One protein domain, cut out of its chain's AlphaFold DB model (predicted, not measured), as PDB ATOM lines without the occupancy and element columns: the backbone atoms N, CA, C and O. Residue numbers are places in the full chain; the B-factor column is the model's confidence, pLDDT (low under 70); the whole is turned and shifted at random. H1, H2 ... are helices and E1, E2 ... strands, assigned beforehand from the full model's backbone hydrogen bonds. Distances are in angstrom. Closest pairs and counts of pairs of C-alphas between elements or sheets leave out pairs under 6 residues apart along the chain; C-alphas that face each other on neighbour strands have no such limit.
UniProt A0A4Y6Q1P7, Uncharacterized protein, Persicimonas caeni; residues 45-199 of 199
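What this domain is: This is residues 45 to 199 of the 199 residues of an uncharacterized protein of Persicimonas caeni (UniProt A0A4Y6Q1P7). A twisted sheet of five strands makes the middle of three layers, with the long helix H5 slanting over one face and the shorter helix H3 over the other. H4 packs on H5 and is not on the sheet; the short H1 also packs on H5, and H2 only grazes the sheet. The 155 printed residues include five named helices and five named strands, in the order H1 H2 E1 E2 E3 H3 E4 E5 H4 H5, and the class is mixed. The mixed sheet runs E3 E2 E1 E4 E5. The whole is compact, with a radius of gyration of the C-alphas of 15.0 A, and rounded, spanning 40 by 36 by 29 A.

How they stand to each other: Residues 45 to 57 hold no named element. H1, residues 58 to 62, touches residues 191 to 195 of H5, residues 176 to 197; the closest C-alphas are those of Ile 59 and Ala 195, 4.6 A apart. H2, residues 65 to 68, is close to H1 but not clearly touching, with the C-alphas of Tyr 60 and Val 68 closest at 6.8 A. E1, residues 71 to 78, E2, residues 84 to 93, and E3, residues 96 to 103, form a meander, each strand the antiparallel neighbour of the one before, in two hairpins; N 73 and O 90 are 2.8 A apart, N 98 and O 91 2.8 A. H3, residues 110 to 119, runs along the strands at a height of 8.7 A over the sheet, over E2 and E1. E3, H3 and E4, residues 123 to 128, form a split strand-helix-strand unit, two strands running the same way with E2 and E1 between them in the sheet; its crossover is right-handed. E4 is parallel to E1, with N 125 and O 72 2.8 A apart, and to E5, residues 140 to 144, with N 141 and O 124 2.8 A apart. H4, residues 147 to 158, touches H5 at a steep tilt of 56 degrees, the same way; the C-alphas of Glu 154 and Ser 189 are closest, 6.6 A apart. H5, on the opposite face from H3, runs slantwise to the strands at a height of 8.7 A. Every O i to N i+4 pair is within hydrogen-bond range in H3, H4 and H5; H1 has 0 of 1, but 2 of 2 O i to N i+3 pairs, and H2 is too short for an i+4 pair.

Where its parts are: H1 begins at C-alpha 58, (433.919, 426.961, 300.698). E1 is 22.2 A long, E2 25.9 A, E3 23.7 A and H5 30.9 A. H5 ends at C-alpha 197, (436.135, 415.954, 299.087).

The domain as a whole: The C-alphas of Asp 108 and Arg 199, the two farthest apart, are 41.9 A apart. The printed part has no cut. The links E4 to E5 and H4 to H5 are long. Residues 129 to 145 and 163 to 179 have pLDDT under 70.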
ATOM      1  N   PHE A  45     441.947 434.499 310.043       93.06
ATOM      2  CA  PHE A  45     441.933 434.507 308.589       93.06
ATOM      3  C   PHE A  45     440.558 434.958 308.089       93.06
ATOM      4  O   PHE A  45     439.538 434.513 308.631       93.06
ATOM      5  N   PRO A  46     440.512 435.848 307.083       93.31
ATOM      6  CA  PRO A  46     439.259 436.252 306.466       93.31
ATOM      7  C   PRO A  46     438.663 435.106 305.627       93.31
ATOM      8  O   PRO A  46     439.393 434.194 305.231       93.31
ATOM      9  N   PRO A  47     437.350 435.140 305.340       90.44
ATOM     10  CA  PRO A  47     436.671 434.086 304.579       90.44
ATOM     11  C   PRO A  47     437.233 433.893 303.161       90.44
ATOM     12  O   PRO A  47     437.300 432.766 302.676       90.44
ATOM     13  N   ASP A  48     437.710 434.968 302.529       91.75
ATOM     14  CA  ASP A  48     438.298 434.969 301.185       91.75
ATOM     15  C   ASP A  48     439.785 434.574 301.154       91.75
ATOM     16  O   ASP A  48     440.413 434.595 300.091       91.75
ATOM     17  N   PHE A  49     440.369 434.199 302.300       94.31
ATOM     18  CA  PHE A  49     441.730 433.678 302.351       94.31
ATOM     19  C   PHE A  49     441.848 432.403 301.511       94.31
ATOM     20  O   PHE A  49     441.063 431.465 301.662       94.31
ATOM     21  N   LEU A  50     442.874 432.364 300.660       92.69
ATOM     22  CA  LEU A  50     443.179 431.224 299.805       92.69
ATOM     23  C   LEU A  50     444.231 430.323 300.448       92.69
ATOM     24  O   LEU A  50     445.342 430.765 300.749       92.69
ATOM     25  N   HIS A  51     443.905 429.039 300.574       92.69
ATOM     26  CA  HIS A  51     444.857 427.978 300.889       92.69
ATOM     27  C   HIS A  51     445.032 427.076 299.665       92.69
ATOM     28  O   HIS A  51     444.226 426.182 299.397       92.69
ATOM     29  N   GLY A  52     446.064 427.378 298.873       91.00
ATOM     30  CA  GLY A  52     446.193 426.857 297.515       91.00
ATOM     31  C   GLY A  52     445.105 427.432 296.608       91.00
ATOM     32  O   GLY A  52     444.972 428.648 296.487       91.00
ATOM     33  N   GLU A  53     444.315 426.559 295.988       92.94
ATOM     34  CA  GLU A  53     443.193 426.922 295.110       92.94
ATOM     35  C   GLU A  53     441.823 426.949 295.808       92.94
ATOM     36  O   GLU A  53     440.804 427.109 295.133       92.94
ATOM     37  N   ALA A  54     441.767 426.749 297.128       93.31
ATOM     38  CA  ALA A  54     440.519 426.740 297.890       93.31
ATOM     39  C   ALA A  54     440.375 427.983 298.775       93.31
ATOM     40  O   ALA A  54     441.332 428.372 299.450       93.31
ATOM     41  N   GLN A  55     439.178 428.574 298.801       93.75
ATOM     42  CA  GLN A  55     438.813 429.590 299.797       93.75
ATOM     43  C   GLN A  55     438.391 428.918 301.108       93.75
ATOM     44  O   GLN A  55     437.856 427.805 301.105       93.75
ATOM     45  N   LEU A  56     438.641 429.575 302.242       92.44
ATOM     46  CA  LEU A  56     438.284 429.020 303.552       92.44
ATOM     47  C   LEU A  56     436.775 428.868 303.742       92.44
ATOM     48  O   LEU A  56     436.337 427.931 304.413       92.44
ATOM     49  N   ASP A  57     435.981 429.766 303.166       92.25
ATOM     50  CA  ASP A  57     434.530 429.757 303.319       92.25
ATOM     51  C   ASP A  57     433.808 428.726 302.436       92.25
ATOM     52  O   ASP A  57     432.630 428.459 302.677       92.25
ATOM     53  N   GLU A  58     434.499 428.043 301.512       94.00
ATOM     54  CA  GLU A  58     433.919 426.961 300.698       94.00
ATOM     55  C   GLU A  58     433.274 425.856 301.551       94.00
ATOM     56  O   GLU A  58     432.376 425.146 301.086       94.00
ATOM     57  N   ILE A  59     433.715 425.698 302.805       92.19
ATOM     58  CA  ILE A  59     433.135 424.745 303.754       92.19
ATOM     59  C   ILE A  59     431.665 425.065 304.077       92.19
ATOM     60  O   ILE A  59     430.881 424.137 304.270       92.19
ATOM     61  N   TYR A  60     431.264 426.340 304.064       92.88
ATOM     62  CA  TYR A  60     429.877 426.773 304.288       92.88
ATOM     63  C   TYR A  60     428.956 426.472 303.103       92.88
ATOM     64  O   TYR A  60     427.739 426.411 303.268       92.88
ATOM     65  N   GLU A  61     429.509 426.281 301.904       92.12
ATOM     66  CA  GLU A  61     428.713 425.887 300.737       92.12
ATOM     67  C   GLU A  61     428.290 424.414 300.809       92.12
ATOM     68  O   GLU A  61     427.291 424.021 300.206       92.12
ATOM     69  N   VAL A  62     429.050 423.594 301.543       91.31
ATOM     70  CA  VAL A  62     428.845 422.142 301.623       91.31
ATOM     71  C   VAL A  62     428.234 421.723 302.962       91.31
ATOM     72  O   VAL A  62     427.395 420.823 303.009       91.31
ATOM     73  N   PHE A  63     428.617 422.386 304.052       89.00
ATOM     74  CA  PHE A  63     428.105 422.140 305.396       89.00
ATOM     75  C   PHE A  63     427.259 423.319 305.880       89.00
ATOM     76  O   PHE A  63     427.523 424.471 305.558       89.00
ATOM     77  N   SER A  64     426.240 423.047 306.699       90.12
ATOM     78  CA  SER A  64     425.399 424.112 307.258       90.12
ATOM     79  C   SER A  64     426.204 425.054 308.159       90.12
ATOM     80  O   SER A  64     426.986 424.571 308.978       90.12
ATOM     81  N   GLU A  65     425.900 426.352 308.120       89.00
ATOM     82  CA  GLU A  65     426.470 427.391 308.999       89.00
ATOM     83  C   GLU A  65     426.468 426.984 310.481       89.00
ATOM     84  O   GLU A  65     427.509 426.978 311.131       89.00
ATOM     85  N   CYS A  66     425.327 426.490 310.977       89.19
ATOM     86  CA  CYS A  66     425.186 426.004 312.354       89.19
ATOM     87  C   CYS A  66     426.193 424.900 312.714       89.19
ATOM     88  O   CYS A  66     426.659 424.839 313.847       89.19
ATOM     89  N   TRP A  67     426.531 424.020 311.766       91.12
ATOM     90  CA  TRP A  67     427.525 422.973 311.996       91.12
ATOM     91  C   TRP A  67     428.944 423.545 311.987       91.12
ATOM     92  O   TRP A  67     429.707 423.258 312.906       91.12
ATOM     93  N   VAL A  68     429.280 424.372 310.991       91.19
ATOM     94  CA  VAL A  68     430.633 424.929 310.815       91.19
ATOM     95  C   VAL A  68     431.050 425.774 312.021       91.19
ATOM     96  O   VAL A  68     432.142 425.583 312.551       91.19
ATOM     97  N   GLU A  69     430.169 426.640 312.525       90.69
ATOM     98  CA  GLU A  69     430.457 427.501 313.688       90.69
ATOM     99  C   GLU A  69     430.482 426.738 315.028       90.69
ATOM    100  O   GLU A  69     431.032 427.198 316.035       90.69
ATOM    101  N   GLN A  70     429.895 425.539 315.061       90.81
ATOM    102  CA  GLN A  70     429.901 424.655 316.232       90.81
ATOM    103  C   GLN A  70     431.007 423.594 316.179       90.81
ATOM    104  O   GLN A  70     431.140 422.817 317.137       90.81
ATOM    105  N   ALA A  71     431.782 423.560 315.094       91.25
ATOM    106  CA  ALA A  71     432.891 422.647 314.893       91.25
ATOM    107  C   ALA A  71     434.228 423.260 315.340       91.25
ATOM    108  O   ALA A  71     434.440 424.472 315.286       91.25
ATOM    109  N   ILE A  72     435.150 422.397 315.762       92.50
ATOM    110  CA  ILE A  72     436.558 422.733 315.990       92.50
ATOM    111  C   ILE A  72     437.442 421.680 315.332       92.50
ATOM    112  O   ILE A  72     437.206 420.483 315.477       92.50
ATOM    113  N   PHE A  73     438.451 422.130 314.599       92.44
ATOM    114  CA  PHE A  73     439.472 421.302 313.971       92.44
ATOM    115  C   PHE A  73     440.687 421.270 314.886       92.44
ATOM    116  O   PHE A  73     441.129 422.324 315.332       92.44
ATOM    117  N   VAL A  74     441.206 420.085 315.195       90.31
ATOM    118  CA  VAL A  74     442.284 419.919 316.178       90.31
ATOM    119  C   VAL A  74     443.344 418.969 315.644       90.31
ATOM    120  O   VAL A  74     443.034 417.872 315.177       90.31
ATOM    121  N   GLU A  75     444.598 419.377 315.770       87.81
ATOM    122  CA  GLU A  75     445.775 418.538 315.589       87.81
ATOM    123  C   GLU A  75     446.547 418.509 316.908       87.81
ATOM    124  O   GLU A  75     446.839 419.556 317.492       87.81
ATOM    125  N   GLU A  76     446.844 417.304 317.387       85.44
ATOM    126  CA  GLU A  76     447.572 417.074 318.632       85.44
ATOM    127  C   GLU A  76     448.929 416.452 318.343       85.44
ATOM    128  O   GLU A  76     449.048 415.543 317.520       85.44
ATOM    129  N   PHE A  77     449.925 416.881 319.107       81.31
ATOM    130  CA  PHE A  77     451.233 416.255 319.162       81.31
ATOM    131  C   PHE A  77     451.419 415.691 320.562       81.31
ATOM    132  O   PHE A  77     451.253 416.403 321.557       81.31
ATOM    133  N   ARG A  78     451.752 414.407 320.632       81.44
ATOM    134  CA  ARG A  78     452.022 413.692 321.879       81.44
ATOM    135  C   ARG A  78     453.437 413.128 321.836       81.44
ATOM    136  O   ARG A  78     453.924 412.794 320.755       81.44
ATOM    137  N   ASP A  79     454.103 413.086 322.982       78.81
ATOM    138  CA  ASP A  79     455.399 412.416 323.112       78.81
ATOM    139  C   ASP A  79     455.242 410.883 323.176       78.81
ATOM    140  O   ASP A  79     454.135 410.347 323.071       78.81
ATOM    141  N   ASP A  80     456.364 410.169 323.302       77.00
ATOM    142  CA  ASP A  80     456.392 408.701 323.350       77.00
ATOM    143  C   ASP A  80     455.658 408.127 324.575       77.00
ATOM    144  O   ASP A  80     455.182 406.989 324.528       77.00
ATOM    145  N   ASP A  81     455.529 408.918 325.643       80.62
ATOM    146  CA  ASP A  81     454.786 408.564 326.856       80.62
ATOM    147  C   ASP A  81     453.269 408.813 326.694       80.62
ATOM    148  O   ASP A  81     452.462 408.348 327.501       80.62
ATOM    149  N   GLY A  82     452.864 409.461 325.596       77.25
ATOM    150  CA  GLY A  82     451.474 409.774 325.261       77.25
ATOM    151  C   GLY A  82     450.995 411.122 325.798       77.25
ATOM    152  O   GLY A  82     449.821 411.472 325.607       77.25
ATOM    153  N   ASP A  83     451.877 411.901 326.417       80.75
ATOM    154  CA  ASP A  83     451.533 413.184 327.005       80.75
ATOM    155  C   ASP A  83     451.444 414.259 325.913       80.75
ATOM    156  O   ASP A  83     452.272 414.339 325.002       80.75
ATOM    157  N   LEU A  84     450.454 415.149 326.018       82.50
ATOM    158  CA  LEU A  84     450.268 416.250 325.071       82.50
ATOM    159  C   LEU A  84     451.440 417.239 325.167       82.50
ATOM    160  O   LEU A  84     451.726 417.788 326.234       82.50
ATOM    161  N   VAL A  85     452.146 417.458 324.060       83.25
ATOM    162  CA  VAL A  85     453.290 418.384 323.982       83.25
ATOM    163  C   VAL A  85     452.970 419.662 323.220       83.25
ATOM    164  O   VAL A  85     453.586 420.696 323.474       83.25
ATOM    165  N   ALA A  86     452.037 419.604 322.275       85.00
ATOM    166  CA  ALA A  86     451.629 420.730 321.455       85.00
ATOM    167  C   ALA A  86     450.276 420.452 320.810       85.00
ATOM    168  O   ALA A  86     449.879 419.298 320.635       85.00
ATOM    169  N   TRP A  87     449.588 421.517 320.422       88.19
ATOM    170  CA  TRP A  87     448.368 421.421 319.637       88.19
ATOM    171  C   TRP A  87     448.176 422.652 318.757       88.19
ATOM    172  O   TRP A  87     448.634 423.756 319.078       88.19
ATOM    173  N   THR A  88     447.438 422.445 317.671       90.88
ATOM    174  CA  THR A  88     446.838 423.506 316.862       90.88
ATOM    175  C   THR A  88     445.344 423.257 316.798       90.88
ATOM    176  O   THR A  88     444.905 422.157 316.461       90.88
ATOM    177  N   ALA A  89     444.561 424.281 317.113       92.62
ATOM    178  CA  ALA A  89     443.113 424.234 317.044       92.62
ATOM    179  C   ALA A  89     442.599 425.361 316.153       92.62
ATOM    180  O   ALA A  89     443.120 426.477 316.196       92.62
ATOM    181  N   ALA A  90     441.565 425.086 315.368       94.88
ATOM    182  CA  ALA A  90     440.922 426.085 314.538       94.88
ATOM    183  C   ALA A  90     439.402 425.979 314.582       94.88
ATOM    184  O   ALA A  90     438.840 424.886 314.596       94.88
ATOM    185  N   TRP A  91     438.726 427.121 314.608       94.88
ATOM    186  CA  TRP A  91     437.268 427.204 314.628       94.88
ATOM    187  C   TRP A  91     436.808 428.445 313.880       94.88
ATOM    188  O   TRP A  91     437.526 429.446 313.805       94.88
ATOM    189  N   PHE A  92     435.589 428.391 313.360       93.69
ATOM    190  CA  PHE A  92     434.976 429.553 312.742       93.69
ATOM    191  C   PHE A  92     434.156 430.360 313.752       93.69
ATOM    192  O   PHE A  92     433.520 429.793 314.642       93.69
ATOM    193  N   ASP A  93     434.195 431.680 313.606       91.31
ATOM    194  CA  ASP A  93     433.355 432.643 314.321       91.31
ATOM    195  C   ASP A  93     432.975 433.761 313.342       91.31
ATOM    196  O   ASP A  93     433.868 434.404 312.788       91.31
ATOM    197  N   ASP A  94     431.679 433.929 313.061       90.56
ATOM    198  CA  ASP A  94     431.153 434.881 312.067       90.56
ATOM    199  C   ASP A  94     431.887 434.790 310.711       90.56
ATOM    200  O   ASP A  94     432.353 435.778 310.146       90.56
ATOM    201  N   ARG A  95     432.062 433.558 310.206       90.50
ATOM    202  CA  ARG A  95     432.823 433.207 308.982       90.50
ATOM    203  C   ARG A  95     434.338 433.436 309.018       90.50
ATOM    204  O   ARG A  95     435.020 432.996 308.094       90.50
ATOM    205  N   PHE A  96     434.895 434.037 310.065       93.31
ATOM    206  CA  PHE A  96     436.344 434.161 310.225       93.31
ATOM    207  C   PHE A  96     436.931 432.893 310.832       93.31
ATOM    208  O   PHE A  96     436.439 432.386 311.843       93.31
ATOM    209  N   LEU A  97     438.021 432.396 310.247       95.50
ATOM    210  CA  LEU A  97     438.744 431.265 310.813       95.50
ATOM    211  C   LEU A  97     439.721 431.770 311.871       95.50
ATOM    212  O   LEU A  97     440.675 432.484 311.567       95.50
ATOM    213  N   ASN A  98     439.510 431.351 313.109       95.12
ATOM    214  CA  ASN A  98     440.448 431.552 314.199       95.12
ATOM    215  C   ASN A  98     441.346 430.323 314.299       95.12
ATOM    216  O   ASN A  98     440.847 429.200 314.306       95.12
ATOM    217  N   VAL A  99     442.654 430.533 314.408       94.31
ATOM    218  CA  VAL A  99     443.648 429.483 314.644       94.31
ATOM    219  C   VAL A  99     444.413 429.818 315.911       94.31
ATOM    220  O   VAL A  99     444.955 430.915 316.043       94.31
ATOM    221  N   GLU A 100     444.468 428.867 316.832       92.69
ATOM    222  CA  GLU A 100     445.213 428.965 318.076       92.69
ATOM    223  C   GLU A 100     446.224 427.828 318.194       92.69
ATOM    224  O   GLU A 100     445.934 426.687 317.838       92.69
ATOM    225  N   GLN A 101     447.414 428.150 318.701       89.19
ATOM    226  CA  GLN A 101     448.510 427.199 318.854       89.19
ATOM    227  C   GLN A 101     449.155 427.299 320.232       89.19
ATOM    228  O   GLN A 101     449.326 428.398 320.777       89.19
ATOM    229  N   ALA A 102     449.567 426.158 320.779       87.50
ATOM    230  CA  ALA A 102     450.310 426.108 322.030       87.50
ATOM    231  C   ALA A 102     451.271 424.915 322.092       87.50
ATOM    232  O   ALA A 102     451.053 423.886 321.458       87.50
ATOM    233  N   VAL A 103     452.324 425.070 322.897       84.50
ATOM    234  CA  VAL A 103     453.310 424.031 323.225       84.50
ATOM    235  C   VAL A 103     453.481 423.946 324.748       84.50
ATOM    236  O   VAL A 103     453.262 424.942 325.444       84.50
ATOM    237  N   ARG A 104     453.873 422.779 325.268       80.88
ATOM    238  CA  ARG A 104     453.930 422.452 326.707       80.88
ATOM    239  C   ARG A 104     454.732 423.465 327.522       80.88
ATOM    240  O   ARG A 104     454.260 423.925 328.550       80.88
ATOM    241  N   ASP A 105     455.877 423.910 327.014       77.31
ATOM    242  CA  ASP A 105     456.758 424.865 327.711       77.31
ATOM    243  C   ASP A 105     456.158 426.274 327.889       77.31
ATOM    244  O   ASP A 105     456.774 427.163 328.483       77.31
ATOM    245  N   GLU A 106     454.980 426.536 327.322       72.25
ATOM    246  CA  GLU A 106     454.384 427.865 327.252       72.25
ATOM    247  C   GLU A 106     453.067 428.034 327.998       72.25
ATOM    248  O   GLU A 106     452.590 429.173 328.141       72.25
ATOM    249  N   VAL A 107     452.452 426.926 328.392       78.88
ATOM    250  CA  VAL A 107     451.138 426.884 329.021       78.88
ATOM    251  C   VAL A 107     451.220 425.901 330.176       78.88
ATOM    252  O   VAL A 107     451.453 424.721 329.959       78.88
ATOM    253  N   ASP A 108     451.013 426.416 331.388       80.75
ATOM    254  CA  ASP A 108     451.141 425.637 332.624       80.75
ATOM    255  C   ASP A 108     450.152 424.455 332.673       80.75
ATOM    256  O   ASP A 108     450.469 423.413 333.232       80.75
ATOM    257  N   ASP A 109     448.980 424.614 332.047       86.12
ATOM    258  CA  ASP A 109     447.967 423.572 331.859       86.12
ATOM    259  C   ASP A 109     447.562 423.486 330.377       86.12
ATOM    260  O   ASP A 109     446.598 424.109 329.917       86.12
ATOM    261  N   LEU A 110     448.399 422.804 329.587       85.69
ATOM    262  CA  LEU A 110     448.217 422.683 328.140       85.69
ATOM    263  C   LEU A 110     446.970 421.864 327.782       85.69
ATOM    264  O   LEU A 110     446.246 422.243 326.858       85.69
ATOM    265  N   GLU A 111     446.755 420.756 328.492       87.50
ATOM    266  CA  GLU A 111     445.653 419.822 328.256       87.50
ATOM    267  C   GLU A 111     444.322 420.437 328.691       87.50
ATOM    268  O   GLU A 111     443.402 420.492 327.878       87.50
ATOM    269  N   GLY A 112     444.252 421.053 329.879       87.69
ATOM    270  CA  GLY A 112     443.044 421.743 330.339       87.69
ATOM    271  C   GLY A 112     442.598 422.866 329.399       87.69
ATOM    272  O   GLY A 112     441.415 422.992 329.094       87.69
ATOM    273  N   ARG A 113     443.539 423.639 328.835       89.56
ATOM    274  CA  ARG A 113     443.202 424.677 327.841       89.56
ATOM    275  C   ARG A 113     442.626 424.096 326.548       89.56
ATOM    276  O   ARG A 113     441.753 424.720 325.943       89.56
ATOM    277  N   LEU A 114     443.143 422.956 326.088       89.56
ATOM    278  CA  LEU A 114     442.617 422.287 324.900       89.56
ATOM    279  C   LEU A 114     441.220 421.714 325.177       89.56
ATOM    280  O   LEU A 114     440.312 421.898 324.363       89.56
ATOM    281  N   ASP A 115     441.033 421.101 326.343       88.88
ATOM    282  CA  ASP A 115     439.748 420.564 326.787       88.88
ATOM    283  C   ASP A 115     438.684 421.656 326.928       88.88
ATOM    284  O   ASP A 115     437.547 421.450 326.508       88.88
ATOM    285  N   ASP A 116     439.041 422.843 327.425       88.88
ATOM    286  CA  ASP A 116     438.139 423.999 327.483       88.88
ATOM    287  C   ASP A 116     437.674 424.431 326.080       88.88
ATOM    288  O   ASP A 116     436.483 424.676 325.850       88.88
ATOM    289  N   LEU A 117     438.603 424.497 325.116       87.38
ATOM    290  CA  LEU A 117     438.293 424.841 323.723       87.38
ATOM    291  C   LEU A 117     437.374 423.802 323.075       87.38
ATOM    292  O   LEU A 117     436.423 424.171 322.382       87.38
ATOM    293  N   ILE A 118     437.643 422.516 323.304       87.81
ATOM    294  CA  ILE A 118     436.843 421.402 322.786       87.81
ATOM    295  C   ILE A 118     435.470 421.344 323.467       87.81
ATOM    296  O   ILE A 118     434.451 421.170 322.797       87.81
ATOM    297  N   GLY A 119     435.417 421.516 324.787       84.12
ATOM    298  CA  GLY A 119     434.207 421.412 325.604       84.12
ATOM    299  C   GLY A 119     433.143 422.450 325.252       84.12
ATOM    300  O   GLY A 119     431.947 422.180 325.391       84.12
ATOM    301  N   ALA A 120     433.557 423.603 324.722       81.88
ATOM    302  CA  ALA A 120     432.661 424.637 324.207       81.88
ATOM    303  C   ALA A 120     431.977 424.267 322.872       81.88
ATOM    304  O   ALA A 120     431.107 425.006 322.403       81.88
ATOM    305  N   ARG A 121     432.363 423.157 322.229       83.62
ATOM    306  CA  ARG A 121     432.008 422.837 320.837       83.62
ATOM    307  C   ARG A 121     431.182 421.559 320.746       83.62
ATOM    308  O   ARG A 121     431.269 420.664 321.585       83.62
ATOM    309  N   ARG A 122     430.330 421.474 319.718       82.00
ATOM    310  CA  ARG A 122     429.459 420.300 319.509       82.00
ATOM    311  C   ARG A 122     430.105 419.229 318.649       82.00
ATOM    312  O   ARG A 122     429.731 418.065 318.762       82.00
ATOM    313  N   SER A 123     431.012 419.619 317.764       84.88
ATOM    314  CA  SER A 123     431.681 418.715 316.835       84.88
ATOM    315  C   SER A 123     433.180 418.957 316.876       84.88
ATOM    316  O   SER A 123     433.631 420.096 316.809       84.88
ATOM    317  N   VAL A 124     433.951 417.881 316.985       84.94
ATOM    318  CA  VAL A 124     435.417 417.938 316.992       84.94
ATOM    319  C   VAL A 124     435.929 417.172 315.785       84.94
ATOM    320  O   VAL A 124     435.627 415.990 315.639       84.94
ATOM    321  N   VAL A 125     436.695 417.824 314.920       85.44
ATOM    322  CA  VAL A 125     437.355 417.204 313.772       85.44
ATOM    323  C   VAL A 125     438.830 417.034 314.105       85.44
ATOM    324  O   VAL A 125     439.585 418.002 314.107       85.44
ATOM    325  N   ARG A 126     439.247 415.808 314.425       84.25
ATOM    326  CA  ARG A 126     440.639 415.523 314.810       84.25
ATOM    327  C   ARG A 126     441.453 415.071 313.602       84.25
ATOM    328  O   ARG A 126     441.055 414.108 312.940       84.25
ATOM    329  N   LEU A 127     442.590 415.716 313.360       78.06
ATOM    330  CA  LEU A 127     443.613 415.241 312.435       78.06
ATOM    331  C   LEU A 127     444.584 414.328 313.193       78.06
ATOM    332  O   LEU A 127     445.217 414.746 314.160       78.06
ATOM    333  N   CYS A 128     444.692 413.073 312.761       71.19
ATOM    334  CA  CYS A 128     445.623 412.104 313.344       71.19
ATOM    335  C   CYS A 128     446.622 411.657 312.274       71.19
ATOM    336  O   CYS A 128     446.272 410.810 311.447       71.19
ATOM    337  N   LEU A 129     447.834 412.223 312.294       63.06
ATOM    338  CA  LEU A 129     448.876 411.927 311.301       63.06
ATOM    339  C   LEU A 129     449.635 410.620 311.576       63.06
ATOM    340  O   LEU A 129     450.105 409.996 310.630       63.06
ATOM    341  N   ASP A 130     449.618 410.137 312.822       57.25
ATOM    342  CA  ASP A 130     450.191 408.856 313.240       57.25
ATOM    343  C   ASP A 130     449.237 408.172 314.228       57.25
ATOM    344  O   ASP A 130     448.995 408.653 315.332       57.25
ATOM    345  N   ALA A 131     448.611 407.065 313.836       42.25
ATOM    346  CA  ALA A 131     447.588 406.437 314.670       42.25
ATOM    347  C   ALA A 131     448.178 405.425 315.672       42.25
ATOM    348  O   ALA A 131     448.814 404.457 315.248       42.25
ATOM    349  N   PRO A 132     447.733 405.454 316.942       42.59
ATOM    350  CA  PRO A 132     447.300 404.253 317.634       42.59
ATOM    351  C   PRO A 132     445.766 404.136 317.600       42.59
ATOM    352  O   PRO A 132     445.015 405.109 317.567       42.59
ATOM    353  N   LYS A 133     445.290 402.888 317.574       43.94
ATOM    354  CA  LYS A 133     443.931 402.425 317.221       43.94
ATOM    355  C   LYS A 133     442.765 402.876 318.127       43.94
ATOM    356  O   LYS A 133     441.669 402.337 317.977       43.94
ATOM    357  N   SER A 134     442.932 403.836 319.029       44.94
ATOM    358  CA  SER A 134     441.931 404.142 320.061       44.94
ATOM    359  C   SER A 134     441.497 405.605 320.124       44.94
ATOM    360  O   SER A 134     441.260 406.117 321.207       44.94
ATOM    361  N   ALA A 135     441.291 406.278 318.991       47.50
ATOM    362  CA  ALA A 135     440.396 407.436 318.996       47.50
ATOM    363  C   ALA A 135     438.945 406.924 319.078       47.50
ATOM    364  O   ALA A 135     438.279 406.749 318.053       47.50
ATOM    365  N   ARG A 136     438.499 406.567 320.289       42.69
ATOM    366  CA  ARG A 136     437.078 406.598 320.649       42.69
ATOM    367  C   ARG A 136     436.834 407.988 321.214       42.69
ATOM    368  O   ARG A 136     437.303 408.261 322.304       42.69
ATOM    369  N   ASP A 137     436.101 408.814 320.482       49.28
ATOM    370  CA  ASP A 137     435.524 410.037 321.031       49.28
ATOM    371  C   ASP A 137     434.050 410.091 320.633       49.28
ATOM    372  O   ASP A 137     433.704 410.048 319.454       49.28
ATOM    373  N   GLU A 138     433.173 410.161 321.632       51.16
ATOM    374  CA  GLU A 138     431.708 410.104 321.495       51.16
ATOM    375  C   GLU A 138     431.100 411.383 320.877       51.16
ATOM    376  O   GLU A 138     429.898 411.437 320.623       51.16
ATOM    377  N   LYS A 139     431.922 412.410 320.598       52.97
ATOM    378  CA  LYS A 139     431.522 413.710 320.017       52.97
ATOM    379  C   LYS A 139     432.325 414.132 318.771       52.97
ATOM    380  O   LYS A 139     432.118 415.234 318.259       52.97
ATOM    381  N   GLY A 140     433.258 413.302 318.293       56.16
ATOM    382  CA  GLY A 140     434.251 413.704 317.290       56.16
ATOM    383  C   GLY A 140     434.187 412.934 315.968       56.16
ATOM    384  O   GLY A 140     434.034 411.715 315.954       56.16
ATOM    385  N   LEU A 141     434.369 413.639 314.850       62.94
ATOM    386  CA  LEU A 141     434.715 413.054 313.555       62.94
ATOM    387  C   LEU A 141     436.247 412.971 313.466       62.94
ATOM    388  O   LEU A 141     436.928 413.981 313.325       62.94
ATOM    389  N   ALA A 142     436.820 411.774 313.553       60.56
ATOM    390  CA  ALA A 142     438.264 411.610 313.378       60.56
ATOM    391  C   ALA A 142     438.608 411.473 311.886       60.56
ATOM    392  O   ALA A 142     438.239 410.478 311.255       60.56
ATOM    393  N   VAL A 143     439.352 412.433 311.333       67.00
ATOM    394  CA  VAL A 143     439.922 412.330 309.984       67.00
ATOM    395  C   VAL A 143     441.262 411.620 310.107       67.00
ATOM    396  O   VAL A 143     442.293 412.200 310.447       67.00
ATOM    397  N   ARG A 144     441.234 410.309 309.860       67.44
ATOM    398  CA  ARG A 144     442.439 409.480 309.845       67.44
ATOM    399  C   ARG A 144     443.048 409.525 308.456       67.44
ATOM    400  O   ARG A 144     442.489 408.962 307.515       67.44
ATOM    401  N   CYS A 145     444.194 410.175 308.346       66.81
ATOM    402  CA  CYS A 145     444.932 410.306 307.103       66.81
ATOM    403  C   CYS A 145     446.411 410.104 307.417       66.81
ATOM    404  O   CYS A 145     446.935 410.764 308.308       66.81
ATOM    405  N   SER A 146     447.081 409.189 306.714       72.44
ATOM    406  CA  SER A 146     448.540 409.132 306.808       72.44
ATOM    407  C   SER A 146     449.129 410.423 306.247       72.44
ATOM    408  O   SER A 146     448.569 411.003 305.313       72.44
ATOM    409  N   LEU A 147     450.288 410.839 306.755       75.62
ATOM    410  CA  LEU A 147     450.972 412.033 306.253       75.62
ATOM    411  C   LEU A 147     451.155 412.000 304.725       75.62
ATOM    412  O   LEU A 147     450.801 412.953 304.040       75.62
ATOM    413  N   GLY A 148     451.610 410.873 304.166       76.50
ATOM    414  CA  GLY A 148     451.771 410.733 302.715       76.50
ATOM    415  C   GLY A 148     450.467 410.930 301.933       76.50
ATOM    416  O   GLY A 148     450.475 411.542 300.866       76.50
ATOM    417  N   ARG A 149     449.331 410.476 302.478       81.69
ATOM    418  CA  ARG A 149     448.021 410.686 301.851       81.69
ATOM    419  C   ARG A 149     447.557 412.136 301.975       81.69
ATOM    420  O   ARG A 149     446.931 412.632 301.043       81.69
ATOM    421  N   LEU A 150     447.860 412.813 303.084       84.00
ATOM    422  CA  LEU A 150     447.575 414.240 303.232       84.00
ATOM    423  C   LEU A 150     448.323 415.040 302.159       84.00
ATOM    424  O   LEU A 150     447.684 415.791 301.433       84.00
ATOM    425  N   LEU A 151     449.628 414.806 301.994       85.31
ATOM    426  CA  LEU A 151     450.457 415.486 300.990       85.31
ATOM    427  C   LEU A 151     449.951 415.249 299.557       85.31
ATOM    428  O   LEU A 151     449.858 416.177 298.758       85.31
ATOM    429  N   GLU A 152     449.573 414.011 299.233       87.50
ATOM    430  CA  GLU A 152     448.983 413.685 297.930       87.50
ATOM    431  C   GLU A 152     447.670 414.450 297.701       87.50
ATOM    432  O   GLU A 152     447.433 414.993 296.620       87.50
ATOM    433  N   LEU A 153     446.801 414.507 298.713       89.44
ATOM    434  CA  LEU A 153     445.528 415.223 298.633       89.44
ATOM    435  C   LEU A 153     445.728 416.734 298.512       89.44
ATOM    436  O   LEU A 153     445.037 417.369 297.725       89.44
ATOM    437  N   GLU A 154     446.681 417.306 299.235       91.19
ATOM    438  CA  GLU A 154     447.048 418.718 299.122       91.19
ATOM    439  C   GLU A 154     447.468 419.079 297.705       91.19
ATOM    440  O   GLU A 154     446.929 420.016 297.115       91.19
ATOM    441  N   GLN A 155     448.357 418.281 297.121       90.81
ATOM    442  CA  GLN A 155     448.826 418.514 295.765       90.81
ATOM    443  C   GLN A 155     447.703 418.327 294.740       90.81
ATOM    444  O   GLN A 155     447.541 419.142 293.835       90.81
ATOM    445  N   THR A 156     446.916 417.257 294.866       91.94
ATOM    446  CA  THR A 156     445.925 416.878 293.844       91.94
ATOM    447  C   THR A 156     444.591 417.610 293.959       91.94
ATOM    448  O   THR A 156     443.869 417.696 292.967       91.94
ATOM    449  N   ARG A 157     444.223 418.105 295.148       92.56
ATOM    450  CA  ARG A 157     442.913 418.735 295.406       92.56
ATOM    451  C   ARG A 157     442.992 420.217 295.726       92.56
ATOM    452  O   ARG A 157     442.014 420.914 295.464       92.56
ATOM    453  N   LEU A 158     444.104 420.671 296.301       92.44
ATOM    454  CA  LEU A 158     444.306 422.068 296.687       92.44
ATOM    455  C   LEU A 158     445.407 422.761 295.872       92.44
ATOM    456  O   LEU A 158     445.565 423.968 296.011       92.44
ATOM    457  N   ALA A 159     446.176 422.024 295.059       90.56
ATOM    458  CA  ALA A 159     447.392 422.506 294.394       90.56
ATOM    459  C   ALA A 159     448.436 423.098 295.368       90.56
ATOM    460  O   ALA A 159     449.239 423.956 295.001       90.56
ATOM    461  N   VAL A 160     448.441 422.627 296.617       87.62
ATOM    462  CA  VAL A 160     449.428 423.012 297.632       87.62
ATOM    463  C   VAL A 160     450.642 422.096 297.510       87.62
ATOM    464  O   VAL A 160     450.510 420.873 297.482       87.62
ATOM    465  N   VAL A 161     451.834 422.687 297.455       81.38
ATOM    466  CA  VAL A 161     453.114 421.969 297.474       81.38
ATOM    467  C   VAL A 161     453.900 422.448 298.687       81.38
ATOM    468  O   VAL A 161     454.040 423.651 298.897       81.38
ATOM    469  N   ARG A 162     454.390 421.510 299.502       80.38
ATOM    470  CA  ARG A 162     455.232 421.810 300.665       80.38
ATOM    471  C   ARG A 162     456.708 421.683 300.268       80.38
ATOM    472  O   ARG A 162     457.086 420.697 299.644       80.38
ATOM    473  N   ASP A 163     457.532 422.657 300.653       63.16
ATOM    474  CA  ASP A 163     458.953 422.730 300.266       63.16
ATOM    475  C   ASP A 163     459.864 421.719 300.990       63.16
ATOM    476  O   ASP A 163     461.010 421.520 300.588       63.16
ATOM    477  N   LYS A 164     459.395 421.089 302.075       60.34
ATOM    478  CA  LYS A 164     460.221 420.227 302.933       60.34
ATOM    479  C   LYS A 164     459.928 418.744 302.704       60.34
ATOM    480  O   LYS A 164     458.786 418.301 302.812       60.34
ATOM    481  N   GLU A 165     460.988 417.965 302.478       54.25
ATOM    482  CA  GLU A 165     460.976 416.531 302.768       54.25
ATOM    483  C   GLU A 165     460.769 416.385 304.281       54.25
ATOM    484  O   GLU A 165     461.638 416.760 305.065       54.25
ATOM    485  N   PHE A 166     459.588 415.921 304.697       52.56
ATOM    486  CA  PHE A 166     459.263 415.715 306.108       52.56
ATOM    487  C   PHE A 166     460.260 414.727 306.728       52.56
ATOM    488  O   PHE A 166     460.183 413.519 306.496       52.56
ATOM    489  N   SER A 167     461.205 415.237 307.516       47.03
ATOM    490  CA  SER A 167     461.995 414.423 308.427       47.03
ATOM    491  C   SER A 167     461.110 414.067 309.618       47.03
ATOM    492  O   SER A 167     460.485 414.936 310.209       47.03
ATOM    493  N   ASP A 168     461.016 412.764 309.881       49.53
ATOM    494  CA  ASP A 168     460.396 412.096 311.031       49.53
ATOM    495  C   ASP A 168     459.663 413.010 312.052       49.53
ATOM    496  O   ASP A 168     460.328 413.793 312.743       49.53
ATOM    497  N   PRO A 169     458.334 412.862 312.259       49.59
ATOM    498  CA  PRO A 169     457.599 413.560 313.322       49.59
ATOM    499  C   PRO A 169     458.136 413.292 314.745       49.59
ATOM    500  O   PRO A 169     457.670 413.892 315.709       49.59
ATOM    501  N   ARG A 170     459.145 412.428 314.909       48.28
ATOM    502  CA  ARG A 170     459.860 412.180 316.171       48.28
ATOM    503  C   ARG A 170     461.129 413.019 316.363       48.28
ATOM    504  O   ARG A 170     461.642 413.089 317.475       48.28
ATOM    505  N   ALA A 171     461.619 413.727 315.340       51.56
ATOM    506  CA  ALA A 171     462.732 414.690 315.465       51.56
ATOM    507  C   ALA A 171     462.287 416.084 315.992       51.56
ATOM    508  O   ALA A 171     463.069 417.040 316.051       51.56
ATOM    509  N   VAL A 172     461.014 416.182 316.390       49.31
ATOM    510  CA  VAL A 172     460.136 417.367 316.368       49.31
ATOM    511  C   VAL A 172     460.389 418.437 317.434       49.31
ATOM    512  O   VAL A 172     459.882 419.546 317.317       49.31
ATOM    513  N   TYR A 173     461.257 418.215 318.419       49.00
ATOM    514  CA  TYR A 173     461.487 419.218 319.476       49.00
ATOM    515  C   TYR A 173     462.676 420.153 319.242       49.00
ATOM    516  O   TYR A 173     462.924 421.045 320.050       49.00
ATOM    517  N   SER A 174     463.420 419.986 318.145       48.78
ATOM    518  CA  SER A 174     464.602 420.818 317.877       48.78
ATOM    519  C   SER A 174     464.309 422.086 317.054       48.78
ATOM    520  O   SER A 174     465.109 423.020 317.093       48.78
ATOM    521  N   GLN A 175     463.161 422.164 316.362       61.31
ATOM    522  CA  GLN A 175     462.785 423.282 315.472       61.31
ATOM    523  C   GLN A 175     461.298 423.658 315.635       61.31
ATOM    524  O   GLN A 175     460.490 423.523 314.726       61.31
ATOM    525  N   ARG A 176     460.935 424.133 316.833       65.19
ATOM    526  CA  ARG A 176     459.578 424.555 317.242       65.19
ATOM    527  C   ARG A 176     458.771 425.299 316.166       65.19
ATOM    528  O   ARG A 176     457.594 425.007 315.978       65.19
ATOM    529  N   ASP A 177     459.374 426.307 315.540       65.38
ATOM    530  CA  ASP A 177     458.654 427.201 314.626       65.38
ATOM    531  C   ASP A 177     458.202 426.466 313.358       65.38
ATOM    532  O   ASP A 177     457.123 426.745 312.836       65.38
ATOM    533  N   ASP A 178     458.964 425.456 312.939       66.69
ATOM    534  CA  ASP A 178     458.621 424.613 311.799       66.69
ATOM    535  C   ASP A 178     457.413 423.725 312.107       66.69
ATOM    536  O   ASP A 178     456.487 423.652 311.307       66.69
ATOM    537  N   VAL A 179     457.355 423.141 313.308       66.62
ATOM    538  CA  VAL A 179     456.231 422.298 313.752       66.62
ATOM    539  C   VAL A 179     454.924 423.082 313.763       66.62
ATOM    540  O   VAL A 179     453.901 422.617 313.264       66.62
ATOM    541  N   LEU A 180     454.948 424.294 314.320       70.50
ATOM    542  CA  LEU A 180     453.760 425.142 314.379       70.50
ATOM    543  C   LEU A 180     453.341 425.611 312.982       70.50
ATOM    544  O   LEU A 180     452.148 425.647 312.676       70.50
ATOM    545  N   GLN A 181     454.298 425.936 312.114       74.94
ATOM    546  CA  GLN A 181     454.000 426.305 310.733       74.94
ATOM    547  C   GLN A 181     453.396 425.136 309.939       74.94
ATOM    548  O   GLN A 181     452.405 425.328 309.223       74.94
ATOM    549  N   ASP A 182     453.949 423.936 310.085       77.94
ATOM    550  CA  ASP A 182     453.474 422.731 309.408       77.94
ATOM    551  C   ASP A 182     452.101 422.310 309.923       77.94
ATOM    552  O   ASP A 182     451.212 422.016 309.127       77.94
ATOM    553  N   SER A 183     451.886 422.375 311.236       81.81
ATOM    554  CA  SER A 183     450.593 422.072 311.846       81.81
ATOM    555  C   SER A 183     449.502 423.051 311.405       81.81
ATOM    556  O   SER A 183     448.392 422.658 311.043       81.81
ATOM    557  N   ARG A 184     449.826 424.346 311.319       85.75
ATOM    558  CA  ARG A 184     448.905 425.337 310.750       85.75
ATOM    559  C   ARG A 184     448.539 424.987 309.307       85.75
ATOM    560  O   ARG A 184     447.366 425.041 308.947       85.75
ATOM    561  N   THR A 185     449.529 424.610 308.500       88.06
ATOM    562  CA  THR A 185     449.313 424.180 307.110       88.06
ATOM    563  C   THR A 185     448.406 422.952 307.056       88.06
ATOM    564  O   THR A 185     447.440 422.942 306.301       88.06
ATOM    565  N   SER A 186     448.651 421.954 307.906       88.06
ATOM    566  CA  SER A 186     447.839 420.738 308.008       88.06
ATOM    567  C   SER A 186     446.383 421.020 308.389       88.06
ATOM    568  O   SER A 186     445.474 420.439 307.792       88.06
ATOM    569  N   ILE A 187     446.130 421.932 309.331       90.44
ATOM    570  CA  ILE A 187     444.768 422.322 309.720       90.44
ATOM    571  C   ILE A 187     444.045 423.063 308.592       90.44
ATOM    572  O   ILE A 187     442.907 422.709 308.276       90.44
ATOM    573  N   LEU A 188     444.704 424.026 307.936       92.81
ATOM    574  CA  LEU A 188     444.135 424.722 306.775       92.81
ATOM    575  C   LEU A 188     443.806 423.730 305.652       92.81
ATOM    576  O   LEU A 188     442.693 423.732 305.124       92.81
ATOM    577  N   SER A 189     444.728 422.814 305.353       92.12
ATOM    578  CA  SER A 189     444.502 421.750 304.376       92.12
ATOM    579  C   SER A 189     443.337 420.860 304.765       92.12
ATOM    580  O   SER A 189     442.521 420.534 303.914       92.12
ATOM    581  N   THR A 190     443.213 420.483 306.037       90.19
ATOM    582  CA  THR A 190     442.112 419.633 306.511       90.19
ATOM    583  C   THR A 190     440.760 420.300 306.273       90.19
ATOM    584  O   THR A 190     439.865 419.671 305.712       90.19
ATOM    585  N   ILE A 191     440.626 421.579 306.632       92.31
ATOM    586  CA  ILE A 191     439.395 422.359 306.435       92.31
ATOM    587  C   ILE A 191     439.037 422.434 304.945       92.31
ATOM    588  O   ILE A 191     437.927 422.061 304.552       92.31
ATOM    589  N   CYS A 192     439.984 422.841 304.096       93.62
ATOM    590  CA  CYS A 192     439.754 422.963 302.655       93.62
ATOM    591  C   CYS A 192     439.486 421.601 301.987       93.62
ATOM    592  O   CYS A 192     438.631 421.493 301.107       93.62
ATOM    593  N   LEU A 193     440.161 420.534 302.422       90.94
ATOM    594  CA  LEU A 193     439.919 419.177 301.929       90.94
ATOM    595  C   LEU A 193     438.537 418.662 302.331       90.94
ATOM    596  O   LEU A 193     437.906 417.990 301.518       90.94
ATOM    597  N   CYS A 194     438.032 418.983 303.527       88.75
ATOM    598  CA  CYS A 194     436.657 418.647 303.907       88.75
ATOM    599  C   CYS A 194     435.642 419.247 302.927       88.75
ATOM    600  O   CYS A 194     434.729 418.541 302.502       88.75
ATOM    601  N   ALA A 195     435.826 420.506 302.520       89.50
ATOM    602  CA  ALA A 195     434.971 421.140 301.518       89.50
ATOM    603  C   ALA A 195     435.117 420.479 300.134       89.50
ATOM    604  O   ALA A 195     434.121 420.164 299.483       89.50
ATOM    605  N   ARG A 196     436.354 420.215 299.690       90.38
ATOM    606  CA  ARG A 196     436.641 419.694 298.340       90.38
ATOM    607  C   ARG A 196     436.310 418.219 298.140       90.38
ATOM    608  O   ARG A 196     435.989 417.832 297.023       90.38
ATOM    609  N   LEU A 197     436.414 417.393 299.175       87.06
ATOM    610  CA  LEU A 197     436.135 415.954 299.087       87.06
ATOM    611  C   LEU A 197     434.650 415.614 299.253       87.06
ATOM    612  O   LEU A 197     434.254 414.496 298.935       87.06
ATOM    613  N   ALA A 198     433.850 416.543 299.772       84.81
ATOM    614  CA  ALA A 198     432.411 416.367 299.943       84.81
ATOM    615  C   ALA A 198     431.584 416.814 298.715       84.81
ATOM    616  O   ALA A 198     430.376 416.576 298.692       84.81
ATOM    617  N   ARG A 199     432.225 417.425 297.708       72.19
ATOM    618  CA  ARG A 199     431.652 417.736 296.385       72.19
ATOM    619  C   ARG A 199     431.875 416.581 295.411       72.19
ATOM    620  O   ARG A 199     430.947 416.314 294.618       72.19
TER     621      ARG A 199